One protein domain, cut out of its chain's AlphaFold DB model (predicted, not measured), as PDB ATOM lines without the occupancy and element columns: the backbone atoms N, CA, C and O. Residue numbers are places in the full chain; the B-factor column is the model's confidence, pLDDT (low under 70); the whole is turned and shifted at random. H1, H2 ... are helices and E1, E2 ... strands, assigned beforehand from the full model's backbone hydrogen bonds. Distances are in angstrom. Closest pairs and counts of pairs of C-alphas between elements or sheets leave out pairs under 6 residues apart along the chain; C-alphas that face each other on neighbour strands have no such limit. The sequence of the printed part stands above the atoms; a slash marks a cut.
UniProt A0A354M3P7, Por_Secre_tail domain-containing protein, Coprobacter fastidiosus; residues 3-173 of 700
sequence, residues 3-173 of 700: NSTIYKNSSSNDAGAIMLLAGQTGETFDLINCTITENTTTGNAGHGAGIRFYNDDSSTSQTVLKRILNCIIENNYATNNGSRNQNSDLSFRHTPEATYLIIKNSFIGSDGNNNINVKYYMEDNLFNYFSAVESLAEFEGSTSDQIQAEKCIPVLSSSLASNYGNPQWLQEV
ATOM      1  N   ASN A   3     -16.164  99.289  55.519       95.12
ATOM      2  CA  ASN A   3     -15.342  99.841  56.605       95.12
ATOM      3  C   ASN A   3     -15.711 101.290  56.963       95.12
ATOM      4  O   ASN A   3     -14.853 102.166  57.011       95.12
ATOM      5  N   SER A   4     -17.002 101.572  57.126       96.94
ATOM      6  CA  SER A   4     -17.499 102.944  57.264       96.94
ATOM      7  C   SER A   4     -18.339 103.124  58.525       96.94
ATOM      8  O   SER A   4     -19.180 102.283  58.849       96.94
ATOM      9  N   THR A   5     -18.159 104.259  59.199       97.81
ATOM     10  CA  THR A   5     -19.056 104.729  60.259       97.81
ATOM     11  C   THR A   5     -19.990 105.802  59.705       97.81
ATOM     12  O   THR A   5     -19.529 106.778  59.116       97.81
ATOM     13  N   ILE A   6     -21.297 105.645  59.916       97.56
ATOM     14  CA  ILE A   6     -22.329 106.614  59.535       97.56
ATOM     15  C   ILE A   6     -23.072 107.046  60.789       97.56
ATOM     16  O   ILE A   6     -23.804 106.273  61.409       97.56
ATOM     17  N   TYR A   7     -22.855 108.300  61.157       96.94
ATOM     18  CA  TYR A   7     -23.213 108.827  62.460       96.94
ATOM     19  C   TYR A   7     -24.021 110.110  62.328       96.94
ATOM     20  O   TYR A   7     -23.594 111.037  61.639       96.94
ATOM     21  N   LYS A   8     -25.146 110.176  63.048       96.00
ATOM     22  CA  LYS A   8     -25.888 111.417  63.323       96.00
ATOM     23  C   LYS A   8     -26.302 112.226  62.089       96.00
ATOM     24  O   LYS A   8     -26.420 113.449  62.142       96.00
ATOM     25  N   ASN A   9     -26.562 111.547  60.978       96.50
ATOM     26  CA  ASN A   9     -27.216 112.156  59.829       96.50
ATOM     27  C   ASN A   9     -28.708 112.340  60.126       96.50
ATOM     28  O   ASN A   9     -29.296 111.622  60.941       96.50
ATOM     29  N   SER A  10     -29.330 113.311  59.466       94.94
ATOM     30  CA  SER A  10     -30.751 113.604  59.635       94.94
ATOM     31  C   SER A  10     -31.413 113.882  58.295       94.94
ATOM     32  O   SER A  10     -30.899 114.682  57.514       94.94
ATOM     33  N   SER A  11     -32.583 113.291  58.075       93.81
ATOM     34  CA  SER A  11     -33.444 113.563  56.921       93.81
ATOM     35  C   SER A  11     -34.818 114.039  57.386       93.81
ATOM     36  O   SER A  11     -35.322 113.622  58.427       93.81
ATOM     37  N   SER A  12     -35.452 114.921  56.615       91.00
ATOM     38  CA  SER A  12     -36.791 115.422  56.934       91.00
ATOM     39  C   SER A  12     -37.914 114.470  56.524       91.00
ATOM     40  O   SER A  12     -39.071 114.784  56.790       91.00
ATOM     41  N   ASN A  13     -37.613 113.362  55.837       84.81
ATOM     42  CA  ASN A  13     -38.635 112.465  55.299       84.81
ATOM     43  C   ASN A  13     -38.264 110.986  55.463       84.81
ATOM     44  O   ASN A  13     -38.780 110.310  56.345       84.81
ATOM     45  N   ASP A  14     -37.347 110.488  54.640       89.19
ATOM     46  CA  ASP A  14     -36.936 109.085  54.607       89.19
ATOM     47  C   ASP A  14     -35.417 108.987  54.724       89.19
ATOM     48  O   ASP A  14     -34.719 109.863  54.210       89.19
ATOM     49  N   ALA A  15     -34.937 107.904  55.344       90.38
ATOM     50  CA  ALA A  15     -33.527 107.541  55.440       90.38
ATOM     51  C   ALA A  15     -32.621 108.641  56.004       90.38
ATOM     52  O   ALA A  15     -32.085 109.471  55.275       90.38
ATOM     53  N   GLY A  16     -32.376 108.595  57.312       92.69
ATOM     54  CA  GLY A  16     -31.379 109.463  57.934       92.69
ATOM     55  C   GLY A  16     -29.976 109.192  57.393       92.69
ATOM     56  O   GLY A  16     -29.259 110.139  57.098       92.69
ATOM     57  N   ALA A  17     -29.606 107.919  57.221       96.00
ATOM     58  CA  ALA A  17     -28.283 107.515  56.745       96.00
ATOM     59  C   ALA A  17     -28.260 107.045  55.280       96.00
ATOM     60  O   ALA A  17     -27.518 107.610  54.480       96.00
ATOM     61  N   ILE A  18     -29.029 106.014  54.904       95.31
ATOM     62  CA  ILE A  18     -28.981 105.450  53.540       95.31
ATOM     63  C   ILE A  18     -30.380 105.202  52.990       95.31
ATOM     64  O   ILE A  18     -31.178 104.492  53.602       95.31
ATOM     65  N   MET A  19     -30.636 105.699  51.779       92.12
ATOM     66  CA  MET A  19     -31.814 105.349  50.989       92.12
ATOM     67  C   MET A  19     -31.399 104.598  49.726       92.12
ATOM     68  O   MET A  19     -30.615 105.119  48.935       92.12
ATOM     69  N   LEU A  20     -31.972 103.418  49.487       91.19
ATOM     70  CA  LEU A  20     -31.931 102.792  48.163       91.19
ATOM     71  C   LEU A  20     -33.278 103.011  47.473       91.19
ATOM     72  O   LEU A  20     -34.260 102.351  47.812       91.19
ATOM     73  N   LEU A  21     -33.319 103.948  46.524       87.94
ATOM     74  CA  LEU A  21     -34.549 104.326  45.824       87.94
ATOM     75  C   LEU A  21     -34.865 103.418  44.622       87.94
ATOM     76  O   LEU A  21     -36.017 103.043  44.411       87.94
ATOM     77  N   ALA A  22     -33.844 103.072  43.839       85.50
ATOM     78  CA  ALA A  22     -33.941 102.283  42.612       85.50
ATOM     79  C   ALA A  22     -32.612 101.551  42.345       85.50
ATOM     80  O   ALA A  22     -31.586 101.902  42.928       85.50
ATOM     81  N   GLY A  23     -32.632 100.557  41.458       83.88
ATOM     82  CA  GLY A  23     -31.440  99.872  40.930       83.88
ATOM     83  C   GLY A  23     -31.810  98.946  39.772       83.88
ATOM     84  O   GLY A  23     -32.944  98.994  39.315       83.88
ATOM     85  N   GLN A  24     -30.904  98.130  39.253       84.69
ATOM     86  CA  GLN A  24     -31.209  97.181  38.175       84.69
ATOM     87  C   GLN A  24     -31.177  95.734  38.672       84.69
ATOM     88  O   GLN A  24     -30.431  95.376  39.583       84.69
ATOM     89  N   THR A  25     -31.982  94.871  38.049       84.44
ATOM     90  CA  THR A  25     -31.940  93.429  38.317       84.44
ATOM     91  C   THR A  25     -30.537  92.890  38.038       84.44
ATOM     92  O   THR A  25     -30.004  93.084  36.948       84.44
ATOM     93  N   GLY A  26     -29.962  92.189  39.014       85.50
ATOM     94  CA  GLY A  26     -28.596  91.661  38.943       85.50
ATOM     95  C   GLY A  26     -27.537  92.569  39.575       85.50
ATOM     96  O   GLY A  26     -26.409  92.120  39.771       85.50
ATOM     97  N   GLU A  27     -27.883  93.804  39.948       91.50
ATOM     98  CA  GLU A  27     -27.004  94.654  40.752       91.50
ATOM     99  C   GLU A  27     -27.016  94.250  42.229       91.50
ATOM    100  O   GLU A  27     -27.922  93.570  42.726       91.50
ATOM    101  N   THR A  28     -25.990  94.708  42.946       92.94
ATOM    102  CA  THR A  28     -25.826  94.472  44.380       92.94
ATOM    103  C   THR A  28     -25.736  95.793  45.138       92.94
ATOM    104  O   THR A  28     -25.097  96.745  44.694       92.94
ATOM    105  N   PHE A  29     -26.382  95.845  46.301       94.31
ATOM    106  CA  PHE A  29     -26.133  96.849  47.325       94.31
ATOM    107  C   PHE A  29     -25.364  96.180  48.459       94.31
ATOM    108  O   PHE A  29     -25.913  95.329  49.157       94.31
ATOM    109  N   ASP A  30     -24.117  96.598  48.655       94.81
ATOM    110  CA  ASP A  30     -23.238  96.011  49.661       94.81
ATOM    111  C   ASP A  30     -22.987  96.974  50.809       94.81
ATOM    112  O   ASP A  30     -22.446  98.069  50.621       94.81
ATOM    113  N   LEU A  31     -23.324  96.532  52.011       96.50
ATOM    114  CA  LEU A  31     -22.919  97.138  53.263       96.50
ATOM    115  C   LEU A  31     -22.065  96.123  54.016       96.50
ATOM    116  O   LEU A  31     -22.563  95.107  54.497       96.50
ATOM    117  N   ILE A  32     -20.764  96.379  54.074       95.50
ATOM    118  CA  ILE A  32     -19.793  95.434  54.619       95.50
ATOM    119  C   ILE A  32     -19.022  96.146  55.718       95.50
ATOM    120  O   ILE A  32     -18.457  97.213  55.490       95.50
ATOM    121  N   ASN A  33     -18.985  95.560  56.909       94.00
ATOM    122  CA  ASN A  33     -18.167  96.053  58.007       94.00
ATOM    123  C   ASN A  33     -18.453  97.527  58.366       94.00
ATOM    124  O   ASN A  33     -17.552  98.361  58.426       94.00
ATOM    125  N   CYS A  34     -19.728  97.885  58.507       97.56
ATOM    126  CA  CYS A  34     -20.152  99.262  58.760       97.56
ATOM    127  C   CYS A  34     -20.810  99.411  60.135       97.56
ATOM    128  O   CYS A  34     -21.465  98.489  60.617       97.56
ATOM    129  N   THR A  35     -20.671 100.592  60.735       98.19
ATOM    130  CA  THR A  35     -21.400 100.997  61.948       98.19
ATOM    131  C   THR A  35     -22.333 102.151  61.591       98.19
ATOM    132  O   THR A  35     -21.866 103.203  61.168       98.19
ATOM    133  N   ILE A  36     -23.644 101.973  61.747       98.19
ATOM    134  CA  ILE A  36     -24.671 102.980  61.449       98.19
ATOM    135  C   ILE A  36     -25.473 103.237  62.719       98.19
ATOM    136  O   ILE A  36     -26.222 102.369  63.174       98.19
ATOM    137  N   THR A  37     -25.313 104.421  63.302       97.38
ATOM    138  CA  THR A  37     -25.921 104.723  64.599       97.38
ATOM    139  C   THR A  37     -26.284 106.191  64.772       97.38
ATOM    140  O   THR A  37     -25.698 107.074  64.142       97.38
ATOM    141  N   GLU A  38     -27.271 106.445  65.633       96.06
ATOM    142  CA  GLU A  38     -27.763 107.781  65.996       96.06
ATOM    143  C   GLU A  38     -28.267 108.630  64.816       96.06
ATOM    144  O   GLU A  38     -28.422 109.844  64.939       96.06
ATOM    145  N   ASN A  39     -28.552 108.016  63.665       97.31
ATOM    146  CA  ASN A  39     -29.161 108.719  62.542       97.31
ATOM    147  C   ASN A  39     -30.660 108.913  62.796       97.31
ATOM    148  O   ASN A  39     -31.309 108.108  63.473       97.31
ATOM    149  N   THR A  40     -31.216 109.989  62.241       96.88
ATOM    150  CA  THR A  40     -32.601 110.393  62.492       96.88
ATOM    151  C   THR A  40     -33.380 110.664  61.215       96.88
ATOM    152  O   THR A  40     -32.838 111.085  60.195       96.88
ATOM    153  N   THR A  41     -34.685 110.434  61.277       95.38
ATOM    154  CA  THR A  41     -35.625 110.868  60.239       95.38
ATOM    155  C   THR A  41     -36.896 111.408  60.882       95.38
ATOM    156  O   THR A  41     -37.195 111.071  62.029       95.38
ATOM    157  N   THR A  42     -37.662 112.242  60.192       94.25
ATOM    158  CA  THR A  42     -38.996 112.644  60.669       94.25
ATOM    159  C   THR A  42     -40.020 111.552  60.351       94.25
ATOM    160  O   THR A  42     -39.995 110.983  59.266       94.25
ATOM    161  N   GLY A  43     -40.938 111.260  61.278       90.62
ATOM    162  CA  GLY A  43     -42.063 110.349  61.061       90.62
ATOM    163  C   GLY A  43     -42.101 109.175  62.040       90.62
ATOM    164  O   GLY A  43     -41.982 109.340  63.256       90.62
ATOM    165  N   ASN A  44     -42.323 107.977  61.504       89.94
ATOM    166  CA  ASN A  44     -42.434 106.714  62.246       89.94
ATOM    167  C   ASN A  44     -41.296 105.730  61.900       89.94
ATOM    168  O   ASN A  44     -40.468 106.003  61.030       89.94
ATOM    169  N   ALA A  45     -41.269 104.570  62.561       87.12
ATOM    170  CA  ALA A  45     -40.239 103.542  62.385       87.12
ATOM    171  C   ALA A  45     -40.006 103.102  60.924       87.12
ATOM    172  O   ALA A  45     -38.867 102.807  60.557       87.12
ATOM    173  N   GLY A  46     -41.037 103.128  60.075       89.00
ATOM    174  CA  GLY A  46     -40.950 102.746  58.663       89.00
ATOM    175  C   GLY A  46     -40.141 103.720  57.800       89.00
ATOM    176  O   GLY A  46     -39.775 103.394  56.670       89.00
ATOM    177  N   HIS A  47     -39.792 104.904  58.305       90.50
ATOM    178  CA  HIS A  47     -38.957 105.880  57.596       90.50
ATOM    179  C   HIS A  47     -37.467 105.517  57.529       90.50
ATOM    180  O   HIS A  47     -36.729 106.126  56.756       90.50
ATOM    181  N   GLY A  48     -37.052 104.462  58.235       92.06
ATOM    182  CA  GLY A  48     -35.724 103.855  58.137       92.06
ATOM    183  C   GLY A  48     -34.588 104.830  58.413       92.06
ATOM    184  O   GLY A  48     -33.725 104.998  57.561       92.06
ATOM    185  N   ALA A  49     -34.591 105.489  59.574       95.50
ATOM    186  CA  ALA A  49     -33.563 106.453  59.972       95.50
ATOM    187  C   ALA A  49     -32.126 105.946  59.747       95.50
ATOM    188  O   ALA A  49     -31.279 106.718  59.305       95.50
ATOM    189  N   GLY A  50     -31.852 104.665  60.003       96.19
ATOM    190  CA  GLY A  50     -30.602 104.023  59.600       96.19
ATOM    191  C   GLY A  50     -30.591 103.756  58.095       96.19
ATOM    192  O   GLY A  50     -29.938 104.458  57.325       96.19
ATOM    193  N   ILE A  51     -31.334 102.740  57.665       94.81
ATOM    194  CA  ILE A  51     -31.440 102.370  56.251       94.81
ATOM    195  C   ILE A  51     -32.901 102.266  55.842       94.81
ATOM    196  O   ILE A  51     -33.693 101.616  56.527       94.81
ATOM    197  N   ARG A  52     -33.235 102.820  54.675       92.81
ATOM    198  CA  ARG A  52     -34.505 102.565  53.999       92.81
ATOM    199  C   ARG A  52     -34.301 102.017  52.591       92.81
ATOM    200  O   ARG A  52     -33.715 102.668  51.726       92.81
ATOM    201  N   PHE A  53     -34.876 100.849  52.340       90.44
ATOM    202  CA  PHE A  53     -35.039 100.293  51.001       90.44
ATOM    203  C   PHE A  53     -36.420 100.681  50.464       90.44
ATOM    204  O   PHE A  53     -37.449 100.232  50.972       90.44
ATOM    205  N   TYR A  54     -36.453 101.551  49.456       85.00
ATOM    206  CA  TYR A  54     -37.686 102.051  48.860       85.00
ATOM    207  C   TYR A  54     -38.043 101.195  47.649       85.00
ATOM    208  O   TYR A  54     -37.541 101.395  46.545       85.00
ATOM    209  N   ASN A  55     -38.869 100.186  47.885       73.88
ATOM    210  CA  ASN A  55     -39.099  99.110  46.939       73.88
ATOM    211  C   ASN A  55     -40.599  98.883  46.711       73.88
ATOM    212  O   ASN A  55     -41.129  97.848  47.088       73.88
ATOM    213  N   ASP A  56     -41.283  99.880  46.136       73.31
ATOM    214  CA  ASP A  56     -42.675  99.736  45.683       73.31
ATOM    215  C   ASP A  56     -42.790  98.933  44.382       73.31
ATOM    216  O   ASP A  56     -41.776  98.609  43.767       73.31
ATOM    217  N   ASP A  57     -44.015  98.591  43.974       67.06
ATOM    218  CA  ASP A  57     -44.298  97.783  42.774       67.06
ATOM    219  C   ASP A  57     -43.744  98.396  41.474       67.06
ATOM    220  O   ASP A  57     -43.558  97.700  40.479       67.06
ATOM    221  N   SER A  58     -43.459  99.703  41.481       67.12
ATOM    222  CA  SER A  58     -42.825 100.424  40.373       67.12
ATOM    223  C   SER A  58     -41.307 100.574  40.505       67.12
ATOM    224  O   SER A  58     -40.653 101.004  39.554       67.12
ATOM    225  N   SER A  59     -40.732 100.241  41.662       67.69
ATOM    226  CA  SER A  59     -39.310 100.394  41.939       67.69
ATOM    227  C   SER A  59     -38.549  99.126  41.586       67.69
ATOM    228  O   SER A  59     -38.770  98.037  42.115       67.69
ATOM    229  N   THR A  60     -37.536  99.302  40.753       71.50
ATOM    230  CA  THR A  60     -36.596  98.250  40.376       71.50
ATOM    231  C   THR A  60     -35.616  97.889  41.504       71.50
ATOM    232  O   THR A  60     -34.802  96.986  41.347       71.50
ATOM    233  N   SER A  61     -35.693  98.541  42.675       78.62
ATOM    234  CA  SER A  61     -34.860  98.191  43.834       78.62
ATOM    235  C   SER A  61     -35.247  96.853  44.478       78.62
ATOM    236  O   SER A  61     -34.444  96.288  45.225       78.62
ATOM    237  N   GLN A  62     -36.443  96.311  44.201       79.88
ATOM    238  CA  GLN A  62     -36.887  95.018  44.739       79.88
ATOM    239  C   GLN A  62     -35.925  93.879  44.371       79.88
ATOM    240  O   GLN A  62     -35.575  93.080  45.239       79.88
ATOM    241  N   THR A  63     -35.433  93.874  43.130       85.56
ATOM    242  CA  THR A  63     -34.583  92.820  42.552       85.56
ATOM    243  C   THR A  63     -33.082  93.081  42.689       85.56
ATOM    244  O   THR A  63     -32.268  92.274  42.237       85.56
ATOM    245  N   VAL A  64     -32.692  94.188  43.329       90.94
ATOM    246  CA  VAL A  64     -31.299  94.434  43.724       90.94
ATOM    247  C   VAL A  64     -30.964  93.520  44.894       90.94
ATOM    248  O   VAL A  64     -31.660  93.545  45.914       90.94
ATOM    249  N   LEU A  65     -29.892  92.738  44.794       92.19
ATOM    250  CA  LEU A  65     -29.441  91.901  45.902       92.19
ATOM    251  C   LEU A  65     -28.815  92.779  46.993       92.19
ATOM    252  O   LEU A  65     -27.822  93.462  46.760       92.19
ATOM    253  N   LYS A  66     -29.380  92.754  48.198       93.06
ATOM    254  CA  LYS A  66     -28.922  93.557  49.339       93.06
ATOM    255  C   LYS A  66     -28.077  92.670  50.246       93.06
ATOM    256  O   LYS A  66     -28.603  91.710  50.801       93.06
ATOM    257  N   ARG A  67     -26.789  92.976  50.401       93.75
ATOM    258  CA  ARG A  67     -25.866  92.251  51.284       93.75
ATOM    259  C   ARG A  67     -25.459  93.140  52.454       93.75
ATOM    260  O   ARG A  67     -24.851  94.185  52.254       93.75
ATOM    261  N   ILE A  68     -25.790  92.718  53.671       94.75
ATOM    262  CA  ILE A  68     -25.396  93.359  54.928       94.75
ATOM    263  C   ILE A  68     -24.529  92.363  55.699       94.75
ATOM    264  O   ILE A  68     -25.034  91.363  56.211       94.75
ATOM    265  N   LEU A  69     -23.220  92.606  55.737       94.69
ATOM    266  CA  LEU A  69     -22.221  91.669  56.258       94.69
ATOM    267  C   LEU A  69     -21.401  92.332  57.373       94.69
ATOM    268  O   LEU A  69     -20.834  93.403  57.160       94.69
ATOM    269  N   ASN A  70     -21.298  91.702  58.545       94.75
ATOM    270  CA  ASN A  70     -20.509  92.202  59.688       94.75
ATOM    271  C   ASN A  70     -20.849  93.646  60.120       94.75
ATOM    272  O   ASN A  70     -19.953  94.426  60.440       94.75
ATOM    273  N   CYS A  71     -22.123  94.045  60.074       96.88
ATOM    274  CA  CYS A  71     -22.536  95.425  60.336       96.88
ATOM    275  C   CYS A  71     -23.227  95.602  61.688       96.88
ATOM    276  O   CYS A  71     -23.916  94.709  62.175       96.88
ATOM    277  N   ILE A  72     -23.109  96.805  62.245       97.69
ATOM    278  CA  ILE A  72     -23.906  97.283  63.374       97.69
ATOM    279  C   ILE A  72     -24.860  98.353  62.848       97.69
ATOM    280  O   ILE A  72     -24.413  99.353  62.291       97.69
ATOM    281  N   ILE A  73     -26.162  98.150  63.031       97.19
ATOM    282  CA  ILE A  73     -27.220  99.109  62.702       97.19
ATOM    283  C   ILE A  73     -28.166  99.174  63.905       97.19
ATOM    284  O   ILE A  73     -29.102  98.384  64.022       97.19
ATOM    285  N   GLU A  74     -27.888 100.087  64.833       95.81
ATOM    286  CA  GLU A  74     -28.694 100.289  66.043       95.81
ATOM    287  C   GLU A  74     -28.715 101.751  66.491       95.81
ATOM    288  O   GLU A  74     -27.868 102.555  66.098       95.81
ATOM    289  N   ASN A  75     -29.669 102.085  67.361       94.81
ATOM    290  CA  ASN A  75     -29.889 103.423  67.916       94.81
ATOM    291  C   ASN A  75     -30.206 104.499  66.867       94.81
ATOM    292  O   ASN A  75     -30.030 105.686  67.133       94.81
ATOM    293  N   ASN A  76     -30.705 104.118  65.692       96.00
ATOM    294  CA  ASN A  76     -31.276 105.053  64.731       96.00
ATOM    295  C   ASN A  76     -32.774 105.184  65.011       96.00
ATOM    296  O   ASN A  76     -33.453 104.197  65.311       96.00
ATOM    297  N   TYR A  77     -33.322 106.394  64.932       94.56
ATOM    298  CA  TYR A  77     -34.704 106.618  65.345       94.56
ATOM    299  C   TYR A  77     -35.437 107.658  64.510       94.56
ATOM    300  O   TYR A  77     -34.904 108.680  64.087       94.56
ATOM    301  N   ALA A  78     -36.720 107.393  64.312       94.06
ATOM    302  CA  ALA A  78     -37.654 108.373  63.815       94.06
ATOM    303  C   ALA A  78     -37.997 109.381  64.918       94.06
ATOM    304  O   ALA A  78     -38.039 109.046  66.107       94.06
ATOM    305  N   THR A  79     -38.268 110.615  64.514       93.88
ATOM    306  CA  THR A  79     -38.641 111.721  65.390       93.88
ATOM    307  C   THR A  79     -40.037 112.228  65.059       93.88
ATOM    308  O   THR A  79     -40.469 112.207  63.908       93.88
ATOM    309  N   ASN A  80     -40.746 112.709  66.073       89.69
ATOM    310  CA  ASN A  80     -42.008 113.419  65.928       89.69
ATOM    311  C   ASN A  80     -41.848 114.792  66.586       89.69
ATOM    312  O   ASN A  80     -41.556 114.871  67.780       89.69
ATOM    313  N   ASN A  81     -41.961 115.868  65.800       84.75
ATOM    314  CA  ASN A  81     -41.697 117.244  66.243       84.75
ATOM    315  C   ASN A  81     -40.343 117.403  66.970       84.75
ATOM    316  O   ASN A  81     -40.257 118.027  68.024       84.75
ATOM    317  N   GLY A  82     -39.287 116.779  66.435       81.12
ATOM    318  CA  GLY A  82     -37.932 116.830  66.998       81.12
ATOM    319  C   GLY A  82     -37.691 115.937  68.223       81.12
ATOM    320  O   GLY A  82     -36.549 115.808  68.656       81.12
ATOM    321  N   SER A  83     -38.722 115.277  68.758       86.00
ATOM    322  CA  SER A  83     -38.590 114.323  69.867       86.00
ATOM    323  C   SER A  83     -38.457 112.894  69.347       86.00
ATOM    324  O   SER A  83     -39.108 112.534  68.365       86.00
ATOM    325  N   ARG A  84     -37.638 112.056  69.998       87.56
ATOM    326  CA  ARG A  84     -37.516 110.626  69.657       87.56
ATOM    327  C   ARG A  84     -38.893 109.959  69.723       87.56
ATOM    328  O   ARG A  84     -39.576 110.064  70.734       87.56
ATOM    329  N   ASN A  85     -39.275 109.282  68.644       85.88
ATOM    330  CA  ASN A  85     -40.568 108.619  68.504       85.88
ATOM    331  C   ASN A  85     -40.410 107.093  68.552       85.88
ATOM    332  O   ASN A  85     -40.878 106.441  69.479       85.88
ATOM    333  N   GLN A  86     -39.720 106.512  67.567       89.31
ATOM    334  CA  GLN A  86     -39.589 105.057  67.417       89.31
ATOM    335  C   GLN A  86     -38.221 104.691  66.846       89.31
ATOM    336  O   GLN A  86     -37.666 105.448  66.053       89.31
ATOM    337  N   ASN A  87     -37.689 103.520  67.196       91.19
ATOM    338  CA  ASN A  87     -36.466 103.022  66.560       91.19
ATOM    339  C   ASN A  87     -36.725 102.637  65.111       91.19
ATOM    340  O   ASN A  87     -37.785 102.114  64.773       91.19
ATOM    341  N   SER A  88     -35.743 102.905  64.266       93.12
ATOM    342  CA  SER A  88     -35.893 102.925  62.819       93.12
ATOM    343  C   SER A  88     -34.559 102.552  62.166       93.12
ATOM    344  O   SER A  88     -33.987 103.316  61.394       93.12
ATOM    345  N   ASP A  89     -34.010 101.400  62.552       95.00
ATOM    346  CA  ASP A  89     -32.664 100.980  62.147       95.00
ATOM    347  C   ASP A  89     -32.628 100.467  60.708       95.00
ATOM    348  O   ASP A  89     -31.852 100.964  59.893       95.00
ATOM    349  N   LEU A  90     -33.503  99.520  60.379       93.69
ATOM    350  CA  LEU A  90     -33.621  98.949  59.046       93.69
ATOM    351  C   LEU A  90     -35.089  98.937  58.632       93.69
ATOM    352  O   LEU A  90     -35.900  98.320  59.312       93.69
ATOM    353  N   SER A  91     -35.412  99.609  57.525       91.81
ATOM    354  CA  SER A  91     -36.765  99.661  56.974       91.81
ATOM    355  C   SER A  91     -36.835  99.247  55.503       91.81
ATOM    356  O   SER A  91     -35.982  99.608  54.688       91.81
ATOM    357  N   PHE A  92     -37.917  98.566  55.146       89.00
ATOM    358  CA  PHE A  92     -38.351  98.276  53.785       89.00
ATOM    359  C   PHE A  92     -39.738  98.871  53.521       89.00
ATOM    360  O   PHE A  92     -40.579  98.932  54.416       89.00
ATOM    361  N   ARG A  93     -40.034  99.275  52.284       84.31
ATOM    362  CA  ARG A  93     -41.426  99.590  51.918       84.31
ATOM    363  C   ARG A  93     -42.249  98.312  51.736       84.31
ATOM    364  O   ARG A  93     -43.370  98.227  52.229       84.31
ATOM    365  N   HIS A  94     -41.656  97.313  51.094       81.50
ATOM    366  CA  HIS A  94     -42.150  95.941  51.015       81.50
ATOM    367  C   HIS A  94     -41.016  94.995  51.409       81.50
ATOM    368  O   HIS A  94     -39.884  95.184  50.988       81.50
ATOM    369  N   THR A  95     -41.247  93.980  52.236       78.94
ATOM    370  CA  THR A  95     -40.153  93.063  52.599       78.94
ATOM    371  C   THR A  95     -39.712  92.283  51.350       78.94
ATOM    372  O   THR A  95     -40.559  91.629  50.741       78.94
ATOM    373  N   PRO A  96     -38.435  92.364  50.919       79.56
ATOM    374  CA  PRO A  96     -37.975  91.659  49.728       79.56
ATOM    375  C   PRO A  96     -38.024  90.144  49.945       79.56
ATOM    376  O   PRO A  96     -37.923  89.663  51.078       79.56
ATOM    377  N   GLU A  97     -38.124  89.384  48.856       83.06
ATOM    378  CA  GLU A  97     -37.938  87.934  48.924       83.06
ATOM    379  C   GLU A  97     -36.562  87.600  49.514       83.06
ATOM    380  O   GLU A  97     -35.580  88.310  49.281       83.06
ATOM    381  N   ALA A  98     -36.472  86.480  50.237       83.06
ATOM    382  CA  ALA A  98     -35.242  86.067  50.915       83.06
ATOM    383  C   ALA A  98     -34.035  85.921  49.964       83.06
ATOM    384  O   ALA A  98     -32.897  86.073  50.392       83.06
ATOM    385  N   THR A  99     -34.266  85.685  48.667       88.44
ATOM    386  CA  THR A  99     -33.188  85.599  47.666       88.44
ATOM    387  C   THR A  99     -32.508  86.951  47.388       88.44
ATOM    388  O   THR A  99     -31.376  86.980  46.918       88.44
ATOM    389  N   TYR A 100     -33.172  88.076  47.694       89.69
ATOM    390  CA  TYR A 100     -32.673  89.438  47.451       89.69
ATOM    391  C   TYR A 100     -32.210  90.156  48.724       89.69
ATOM    392  O   TYR A 100     -31.860  91.339  48.669       89.69
ATOM    393  N   LEU A 101     -32.195  89.471  49.869       90.19
ATOM    394  CA  LEU A 101     -31.716  90.013  51.134       90.19
ATOM    395  C   LEU A 101     -30.823  88.995  51.841       90.19
ATOM    396  O   LEU A 101     -31.279  87.978  52.351       90.19
ATOM    397  N   ILE A 102     -29.536  89.311  51.912       90.88
ATOM    398  CA  ILE A 102     -28.541  88.561  52.666       90.88
ATOM    399  C   ILE A 102     -28.112  89.435  53.834       90.88
ATOM    400  O   ILE A 102     -27.471  90.467  53.648       90.88
ATOM    401  N   ILE A 103     -28.442  89.005  55.047       91.75
ATOM    402  CA  ILE A 103     -27.896  89.585  56.271       91.75
ATOM    403  C   ILE A 103     -27.076  88.496  56.940       91.75
ATOM    404  O   ILE A 103     -27.597  87.412  57.216       91.75
ATOM    405  N   LYS A 104     -25.795  88.762  57.183       91.19
ATOM    406  CA  LYS A 104     -24.894  87.831  57.859       91.19
ATOM    407  C   LYS A 104     -24.105  88.551  58.930       91.19
ATOM    408  O   LYS A 104     -23.555  89.632  58.693       91.19
ATOM    409  N   ASN A 105     -24.010  87.907  60.089       90.12
ATOM    410  CA  ASN A 105     -23.131  88.325  61.162       90.12
ATOM    411  C   ASN A 105     -23.299  89.806  61.561       90.12
ATOM    412  O   ASN A 105     -22.335  90.532  61.759       90.12
ATOM    413  N   SER A 106     -24.541  90.280  61.593       94.12
ATOM    414  CA  SER A 106     -24.856  91.690  61.800       94.12
ATOM    415  C   SER A 106     -25.797  91.886  62.982       94.12
ATOM    416  O   SER A 106     -26.614  91.021  63.311       94.12
ATOM    417  N   PHE A 107     -25.667  93.041  63.623       95.69
ATOM    418  CA  PHE A 107     -26.510  93.487  64.723       95.69
ATOM    419  C   PHE A 107     -27.500  94.517  64.185       95.69
ATOM    420  O   PHE A 107     -27.102  95.625  63.841       95.69
ATOM    421  N   ILE A 108     -28.786  94.162  64.132       94.62
ATOM    422  CA  ILE A 108     -29.875  95.043  63.691       94.62
ATOM    423  C   ILE A 108     -30.836  95.304  64.854       94.62
ATOM    424  O   ILE A 108     -31.536  94.388  65.289       94.62
ATOM    425  N   GLY A 109     -30.877  96.541  65.352       93.62
ATOM    426  CA  GLY A 109     -31.639  96.911  66.551       93.62
ATOM    427  C   GLY A 109     -33.154  96.785  66.394       93.62
ATOM    428  O   GLY A 109     -33.810  96.156  67.225       93.62
ATOM    429  N   SER A 110     -33.703  97.342  65.316       91.00
ATOM    430  CA  SER A 110     -35.134  97.365  64.993       91.00
ATOM    431  C   SER A 110     -35.363  97.090  63.509       91.00
ATOM    432  O   SER A 110     -34.648  97.612  62.652       91.00
ATOM    433  N   ASP A 111     -36.399  96.317  63.196       85.50
ATOM    434  CA  ASP A 111     -36.815  96.029  61.820       85.50
ATOM    435  C   ASP A 111     -37.805  97.054  61.249       85.50
ATOM    436  O   ASP A 111     -38.490  96.766  60.274       85.50
ATOM    437  N   GLY A 112     -37.957  98.222  61.882       78.94
ATOM    438  CA  GLY A 112     -38.755  99.315  61.321       78.94
ATOM    439  C   GLY A 112     -40.245  98.993  61.128       78.94
ATOM    440  O   GLY A 112     -40.903  99.686  60.353       78.94
ATOM    441  N   ASN A 113     -40.783  97.980  61.825       74.94
ATOM    442  CA  ASN A 113     -42.124  97.396  61.642       74.94
ATOM    443  C   ASN A 113     -42.318  96.615  60.330       74.94
ATOM    444  O   ASN A 113     -43.445  96.470  59.850       74.94
ATOM    445  N   ASN A 114     -41.248  96.087  59.733       77.50
ATOM    446  CA  ASN A 114     -41.347  95.304  58.501       77.50
ATOM    447  C   ASN A 114     -41.893  93.890  58.681       77.50
ATOM    448  O   ASN A 114     -42.212  93.243  57.681       77.50
ATOM    449  N   ASN A 115     -42.019  93.415  59.925       74.06
ATOM    450  CA  ASN A 115     -42.414  92.044  60.241       74.06
ATOM    451  C   ASN A 115     -41.509  91.031  59.531       74.06
ATOM    452  O   ASN A 115     -41.979  90.048  58.950       74.06
ATOM    453  N   ILE A 116     -40.200  91.290  59.541       79.69
ATOM    454  CA  ILE A 116     -39.240  90.382  58.920       79.69
ATOM    455  C   ILE A 116     -39.318  89.041  59.641       79.69
ATOM    456  O   ILE A 116     -39.218  88.958  60.866       79.69
ATOM    457  N   ASN A 117     -39.499  87.970  58.868       81.19
ATOM    458  CA  ASN A 117     -39.541  86.635  59.438       81.19
ATOM    459  C   ASN A 117     -38.141  86.258  59.948       81.19
ATOM    460  O   ASN A 117     -37.255  85.884  59.177       81.19
ATOM    461  N   VAL A 118     -37.969  86.362  61.268       81.06
ATOM    462  CA  VAL A 118     -36.693  86.162  61.971       81.06
ATOM    463  C   VAL A 118     -36.070  84.794  61.705       81.06
ATOM    464  O   VAL A 118     -34.847  84.679  61.735       81.06
ATOM    465  N   LYS A 119     -36.870  83.779  61.348       86.44
ATOM    466  CA  LYS A 119     -36.401  82.437  60.970       86.44
ATOM    467  C   LYS A 119     -35.274  82.472  59.937       86.44
ATOM    468  O   LYS A 119     -34.311  81.727  60.070       86.44
ATOM    469  N   TYR A 120     -35.382  83.330  58.921       85.12
ATOM    470  CA  TYR A 120     -34.420  83.366  57.814       85.12
ATOM    471  C   TYR A 120     -33.115  84.088  58.156       85.12
ATOM    472  O   TYR A 120     -32.124  83.926  57.451       85.12
ATOM    473  N   TYR A 121     -33.106  84.878  59.232       85.75
ATOM    474  CA  TYR A 121     -31.998  85.776  59.543       85.75
ATOM    475  C   TYR A 121     -31.383  85.520  60.919       85.75
ATOM    476  O   TYR A 121     -30.320  86.053  61.204       85.75
ATOM    477  N   MET A 122     -31.976  84.692  61.779       84.00
ATOM    478  CA  MET A 122     -31.497  84.550  63.156       84.00
ATOM    479  C   MET A 122     -30.268  83.654  63.341       84.00
ATOM    480  O   MET A 122     -29.703  83.676  64.423       84.00
ATOM    481  N   GLU A 123     -29.842  82.846  62.365       78.94
ATOM    482  CA  GLU A 123     -28.730  81.898  62.570       78.94
ATOM    483  C   GLU A 123     -27.405  82.636  62.815       78.94
ATOM    484  O   GLU A 123     -26.782  82.474  63.865       78.94
ATOM    485  N   ASP A 124     -27.060  83.573  61.931       81.12
ATOM    486  CA  ASP A 124     -25.801  84.320  62.006       81.12
ATOM    487  C   ASP A 124     -25.962  85.736  62.578       81.12
ATOM    488  O   ASP A 124     -24.966  86.399  62.825       81.12
ATOM    489  N   ASN A 125     -27.180  86.230  62.814       89.62
ATOM    490  CA  ASN A 125     -27.411  87.625  63.216       89.62
ATOM    491  C   ASN A 125     -28.013  87.743  64.617       89.62
ATOM    492  O   ASN A 125     -28.555  86.774  65.154       89.62
ATOM    493  N   LEU A 126     -27.944  88.952  65.178       91.75
ATOM    494  CA  LEU A 126     -28.798  89.381  66.285       91.75
ATOM    495  C   LEU A 126     -29.720  90.467  65.739       91.75
ATOM    496  O   LEU A 126     -29.261  91.513  65.279       91.75
ATOM    497  N   PHE A 127     -31.019  90.175  65.717       90.25
ATOM    498  CA  PHE A 127     -31.986  90.923  64.923       90.25
ATOM    499  C   PHE A 127     -33.221  91.289  65.743       90.25
ATOM    500  O   PHE A 127     -33.785  90.439  66.432       90.25
ATOM    501  N   ASN A 128     -33.662  92.540  65.608       89.81
ATOM    502  CA  ASN A 128     -34.842  93.099  66.264       89.81
ATOM    503  C   ASN A 128     -34.792  92.985  67.799       89.81
ATOM    504  O   ASN A 128     -35.723  92.507  68.445       89.81
ATOM    505  N   TYR A 129     -33.657  93.370  68.381       92.25
ATOM    506  CA  TYR A 129     -33.368  93.194  69.805       92.25
ATOM    507  C   TYR A 129     -33.684  94.403  70.682       92.25
ATOM    508  O   TYR A 129     -33.607  94.288  71.907       92.25
ATOM    509  N   PHE A 130     -34.030  95.560  70.105       89.00
ATOM    510  CA  PHE A 130     -34.151  96.799  70.874       89.00
ATOM    511  C   PHE A 130     -35.117  96.668  72.057       89.00
ATOM    512  O   PHE A 130     -34.805  97.104  73.162       89.00
ATOM    513  N   SER A 131     -36.284  96.055  71.855       86.31
ATOM    514  CA  SER A 131     -37.272  95.927  72.927       86.31
ATOM    515  C   SER A 131     -36.840  94.995  74.056       86.31
ATOM    516  O   SER A 131     -37.307  95.161  75.178       86.31
ATOM    517  N   ALA A 132     -35.930  94.057  73.791       89.69
ATOM    518  CA  ALA A 132     -35.438  93.119  74.790       89.69
ATOM    519  C   ALA A 132     -34.256  93.678  75.600       89.69
ATOM    520  O   ALA A 132     -34.173  93.423  76.802       89.69
ATOM    521  N   VAL A 133     -33.326  94.401  74.956       92.44
ATOM    522  CA  VAL A 133     -32.021  94.749  75.564       92.44
ATOM    523  C   VAL A 133     -31.511  96.165  75.278       92.44
ATOM    524  O   VAL A 133     -30.422  96.501  75.739       92.44
ATOM    525  N   GLU A 134     -32.280  96.998  74.566       89.81
ATOM    526  CA  GLU A 134     -31.967  98.381  74.146       89.81
ATOM    527  C   GLU A 134     -30.774  98.512  73.176       89.81
ATOM    528  O   GLU A 134     -30.911  99.139  72.131       89.81
ATOM    529  N   SER A 135     -29.625  97.906  73.483       91.56
ATOM    530  CA  SER A 135     -28.408  97.898  72.660       91.56
ATOM    531  C   SER A 135     -27.595  96.625  72.903       91.56
ATOM    532  O   SER A 135     -27.459  96.160  74.045       91.56
ATOM    533  N   LEU A 136     -27.026  96.082  71.824       93.19
ATOM    534  CA  LEU A 136     -26.082  94.962  71.859       93.19
ATOM    535  C   LEU A 136     -24.669  95.367  71.441       93.19
ATOM    536  O   LEU A 136     -23.726  94.667  71.800       93.19
ATOM    537  N   ALA A 137     -24.510  96.457  70.683       93.81
ATOM    538  CA  ALA A 137     -23.187  96.901  70.260       93.81
ATOM    539  C   ALA A 137     -22.340  97.394  71.438       93.81
ATOM    540  O   ALA A 137     -21.177  97.011  71.537       93.81
ATOM    541  N   GLU A 138     -22.936  98.201  72.323       93.50
ATOM    542  CA  GLU A 138     -22.283  98.848  73.471       93.50
ATOM    543  C   GLU A 138     -20.998  99.603  73.076       93.50
ATOM    544  O   GLU A 138     -19.892  99.070  73.155       93.50
ATOM    545  N   PHE A 139     -21.137 100.856  72.635       95.00
ATOM    546  CA  PHE A 139     -20.014 101.675  72.164       95.00
ATOM    547  C   PHE A 139     -19.093 102.177  73.285       95.00
ATOM    548  O   PHE A 139     -19.518 102.383  74.423       95.00
ATOM    549  N   GLU A 140     -17.817 102.384  72.956       93.12
ATOM    550  CA  GLU A 140     -16.817 102.872  73.906       93.12
ATOM    551  C   GLU A 140     -16.963 104.376  74.170       93.12
ATOM    552  O   GLU A 140     -16.694 105.216  73.311       93.12
ATOM    553  N   GLY A 141     -17.315 104.720  75.409       90.62
ATOM    554  CA  GLY A 141     -17.444 106.111  75.832       90.62
ATOM    555  C   GLY A 141     -18.548 106.849  75.073       90.62
ATOM    556  O   GLY A 141     -19.579 106.279  74.721       90.62
ATOM    557  N   SER A 142     -18.350 108.148  74.858       93.81
ATOM    558  CA  SER A 142     -19.279 108.967  74.081       93.81
ATOM    559  C   SER A 142     -19.016 108.801  72.584       93.81
ATOM    560  O   SER A 142     -17.908 109.057  72.110       93.81
ATOM    561  N   THR A 143     -20.049 108.447  71.817       94.00
ATOM    562  CA  THR A 143     -19.974 108.317  70.352       94.00
ATOM    563  C   THR A 143     -19.526 109.616  69.680       94.00
ATOM    564  O   THR A 143     -18.743 109.574  68.731       94.00
ATOM    565  N   SER A 144     -19.942 110.782  70.193       95.06
ATOM    566  CA  SER A 144     -19.521 112.080  69.652       95.06
ATOM    567  C   SER A 144     -18.029 112.326  69.831       95.06
ATOM    568  O   SER A 144     -17.386 112.880  68.939       95.06
ATOM    569  N   ASP A 145     -17.484 111.909  70.970       95.50
ATOM    570  CA  ASP A 145     -16.084 112.136  71.313       95.50
ATOM    571  C   ASP A 145     -15.202 111.215  70.467       95.50
ATOM    572  O   ASP A 145     -14.223 111.673  69.878       95.50
ATOM    573  N   GLN A 146     -15.616 109.953  70.292       95.50
ATOM    574  CA  GLN A 146     -14.946 108.997  69.404       95.50
ATOM    575  C   GLN A 146     -14.949 109.463  67.945       95.50
ATOM    576  O   GLN A 146     -13.917 109.445  67.279       95.50
ATOM    577  N   ILE A 147     -16.078 109.972  67.442       96.00
ATOM    578  CA  ILE A 147     -16.140 110.539  66.089       96.00
ATOM    579  C   ILE A 147     -15.214 111.751  65.947       96.00
ATOM    580  O   ILE A 147     -14.559 111.910  64.915       96.00
ATOM    581  N   GLN A 148     -15.130 112.622  66.954       94.88
ATOM    582  CA  GLN A 148     -14.236 113.777  66.893       94.88
ATOM    583  C   GLN A 148     -12.765 113.355  66.869       94.88
ATOM    584  O   GLN A 148     -12.032 113.858  66.010       94.88
ATOM    585  N   ALA A 149     -12.377 112.422  67.740       94.44
ATOM    586  CA  ALA A 149     -11.005 111.953  67.902       94.44
ATOM    587  C   ALA A 149     -10.545 111.024  66.765       94.44
ATOM    588  O   ALA A 149      -9.535 111.288  66.121       94.44
ATOM    589  N   GLU A 150     -11.318 109.980  66.480       92.25
ATOM    590  CA  GLU A 150     -10.894 108.821  65.683       92.25
ATOM    591  C   GLU A 150     -11.651 108.687  64.352       92.25
ATOM    592  O   GLU A 150     -11.310 107.845  63.526       92.25
ATOM    593  N   LYS A 151     -12.691 109.508  64.120       94.94
ATOM    594  CA  LYS A 151     -13.567 109.455  62.925       94.94
ATOM    595  C   LYS A 151     -14.331 108.132  62.755       94.94
ATOM    596  O   LYS A 151     -14.892 107.865  61.692       94.94
ATOM    597  N   CYS A 152     -14.403 107.330  63.809       95.81
ATOM    598  CA  CYS A 152     -15.118 106.060  63.867       95.81
ATOM    599  C   CYS A 152     -15.600 105.793  65.296       95.81
ATOM    600  O   CYS A 152     -15.171 106.474  66.226       95.81
ATOM    601  N   ILE A 153     -16.467 104.795  65.478       96.56
ATOM    602  CA  ILE A 153     -17.028 104.450  66.792       96.56
ATOM    603  C   ILE A 153     -16.646 103.004  67.143       96.56
ATOM    604  O   ILE A 153     -17.258 102.076  66.603       96.56
ATOM    605  N   PRO A 154     -15.647 102.789  68.020       95.88
ATOM    606  CA  PRO A 154     -15.330 101.464  68.535       95.88
ATOM    607  C   PRO A 154     -16.408 100.951  69.500       95.88
ATOM    608  O   PRO A 154     -17.085 101.719  70.190       95.88
ATOM    609  N   VAL A 155     -16.560  99.628  69.554       95.81
ATOM    610  CA  VAL A 155     -17.351  98.945  70.589       95.81
ATOM    611  C   VAL A 155     -16.510  98.749  71.850       95.81
ATOM    612  O   VAL A 155     -15.283  98.705  71.778       95.81
ATOM    613  N   LEU A 156     -17.147  98.595  73.010       94.00
ATOM    614  CA  LEU A 156     -16.448  98.215  74.234       94.00
ATOM    615  C   LEU A 156     -15.725  96.877  74.034       94.00
ATOM    616  O   LEU A 156     -16.301  95.912  73.535       94.00
ATOM    617  N   SER A 157     -14.489  96.775  74.518       91.44
ATOM    618  CA  SER A 157     -13.722  95.519  74.493       91.44
ATOM    619  C   SER A 157     -14.351  94.397  75.331       91.44
ATOM    620  O   SER A 157     -13.974  93.233  75.198       91.44
ATOM    621  N   SER A 158     -15.297  94.725  76.214       87.19
ATOM    622  CA  SER A 158     -16.106  93.774  76.983       87.19
ATOM    623  C   SER A 158     -17.469  93.478  76.352       87.19
ATOM    624  O   SER A 158     -18.216  92.679  76.910       87.19
ATOM    625  N   SER A 159     -17.821  94.139  75.245       89.81
ATOM    626  CA  SER A 159     -19.067  93.897  74.511       89.81
ATOM    627  C   SER A 159     -18.971  92.595  73.739       89.81
ATOM    628  O   SER A 159     -17.922  92.285  73.170       89.81
ATOM    629  N   LEU A 160     -20.083  91.871  73.615       87.19
ATOM    630  CA  LEU A 160     -20.162  90.718  72.720       87.19
ATOM    631  C   LEU A 160     -19.777  91.087  71.277       87.19
ATOM    632  O   LEU A 160     -19.148  90.281  70.593       87.19
ATOM    633  N   ALA A 161     -20.090  92.311  70.835       92.00
ATOM    634  CA  ALA A 161     -19.769  92.792  69.493       92.00
ATOM    635  C   ALA A 161     -18.267  92.720  69.171       92.00
ATOM    636  O   ALA A 161     -17.918  92.476  68.019       92.00
ATOM    637  N   SER A 162     -17.391  92.853  70.175       91.50
ATOM    638  CA  SER A 162     -15.931  92.763  70.007       91.50
ATOM    639  C   SER A 162     -15.436  91.386  69.545       91.50
ATOM    640  O   SER A 162     -14.318  91.275  69.056       91.50
ATOM    641  N   ASN A 163     -16.245  90.327  69.685       87.62
ATOM    642  CA  ASN A 163     -15.823  88.966  69.336       87.62
ATOM    643  C   ASN A 163     -16.948  88.064  68.807       87.62
ATOM    644  O   ASN A 163     -16.880  86.836  68.899       87.62
ATOM    645  N   TYR A 164     -18.022  88.654  68.290       87.50
ATOM    646  CA  TYR A 164     -19.126  87.895  67.704       87.50
ATOM    647  C   TYR A 164     -18.912  87.640  66.210       87.50
ATOM    648  O   TYR A 164     -19.382  86.627  65.691       87.50
ATOM    649  N   GLY A 165     -18.176  88.519  65.532       86.62
ATOM    650  CA  GLY A 165     -18.047  88.535  64.085       86.62
ATOM    651  C   GLY A 165     -17.500  87.224  63.516       86.62
ATOM    652  O   GLY A 165     -16.490  86.759  64.010       86.62
ATOM    653  N   ASN A 166     -18.090  86.633  62.477       87.12
ATOM    654  CA  ASN A 166     -17.512  85.524  61.715       87.12
ATOM    655  C   ASN A 166     -16.721  86.074  60.505       87.12
ATOM    656  O   ASN A 166     -17.330  86.607  59.569       87.12
ATOM    657  N   PRO A 167     -15.384  85.933  60.491       84.44
ATOM    658  CA  PRO A 167     -14.519  86.532  59.485       84.44
ATOM    659  C   PRO A 167     -14.610  85.875  58.110       84.44
ATOM    660  O   PRO A 167     -14.206  86.502  57.133       84.44
ATOM    661  N   GLN A 168     -15.169  84.663  58.001       87.75
ATOM    662  CA  GLN A 168     -15.347  83.980  56.717       87.75
ATOM    663  C   GLN A 168     -16.087  84.880  55.711       87.75
ATOM    664  O   GLN A 168     -15.643  85.042  54.579       87.75
ATOM    665  N   TRP A 169     -17.149  85.560  56.153       86.69
ATOM    666  CA  TRP A 169     -17.951  86.442  55.300       86.69
ATOM    667  C   TRP A 169     -17.202  87.690  54.823       86.69
ATOM    668  O   TRP A 169     -17.550  88.243  53.786       86.69
ATOM    669  N   LEU A 170     -16.196  88.149  55.574       89.56
ATOM    670  CA  LEU A 170     -15.329  89.259  55.167       89.56
ATOM    671  C   LEU A 170     -14.246  88.778  54.196       89.56
ATOM    672  O   LEU A 170     -13.967  89.441  53.197       89.56
ATOM    673  N   GLN A 171     -13.681  87.597  54.452       88.19
ATOM    674  CA  GLN A 171     -12.668  86.969  53.605       88.19
ATOM    675  C   GLN A 171     -13.213  86.619  52.215       88.19
ATOM    676  O   GLN A 171     -12.536  86.875  51.222       88.19
ATOM    677  N   GLU A 172     -14.446  86.108  52.129       88.00
ATOM    678  CA  GLU A 172     -15.126  85.784  50.863       88.00
ATOM    679  C   GLU A 172     -15.269  86.996  49.925       88.00
ATOM    680  O   GLU A 172     -15.319  86.834  48.706       88.00
ATOM    681  N   VAL A 173     -15.296  88.212  50.479       89.88
ATOM    682  CA  VAL A 173     -15.376  89.478  49.729       89.88
ATOM    683  C   VAL A 173     -14.063  90.275  49.746       89.88
ATOM    684  O   VAL A 173     -14.035  91.422  49.306       89.88
TER     685      VAL A 173
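AT A GLANCE: This is residues 3 to 173 of the 700 residues of the protein "Por_Secre_tail domain-containing protein" of Coprobacter fastidiosus (UniProt A0A354M3P7). With little regular structure, the chain winds in stacked turns, a solenoid walled by three parallel sheets, E1 E4 E8, E2 E6 E11 and E3 E7 E12, with the mixed sheet E5 E9 E10 prolonging one corner and H3 to H5 outside the walls. The 171 printed residues, 68 in named elements, are mixed in class: strands E1 to E6, H1, E7 to E12, then H2 to H5. The whole is compact, radius of gyration of the C-alphas 15.2 A, spanning 44 by 43 by 29 A.

HOW THE PARTS SIT: E1, residues 5 to 7, and E4, 35 to 37, are parallel; N 6 and O 35 are within hydrogen-bond range, 2.8 A. E9, residues 77 to 80, and E10, 83 to 87, form a hairpin; N 78 and O 86 are 2.8 A apart. In H3, residues 143 to 150, every O i to N i+4 pair is within range.

IN THESE COORDINATES: E1 begins at C-alpha 5 (-19.056, 104.729, 60.259); H5, residues 168 to 171, ends at C-alpha 171 (-12.668, 86.969, 53.605). E10 is 12.0 A long.

THE WHOLE: Without a cut, residues 105 to 129 form one long link. Residues 57 to 59 have pLDDT under 70.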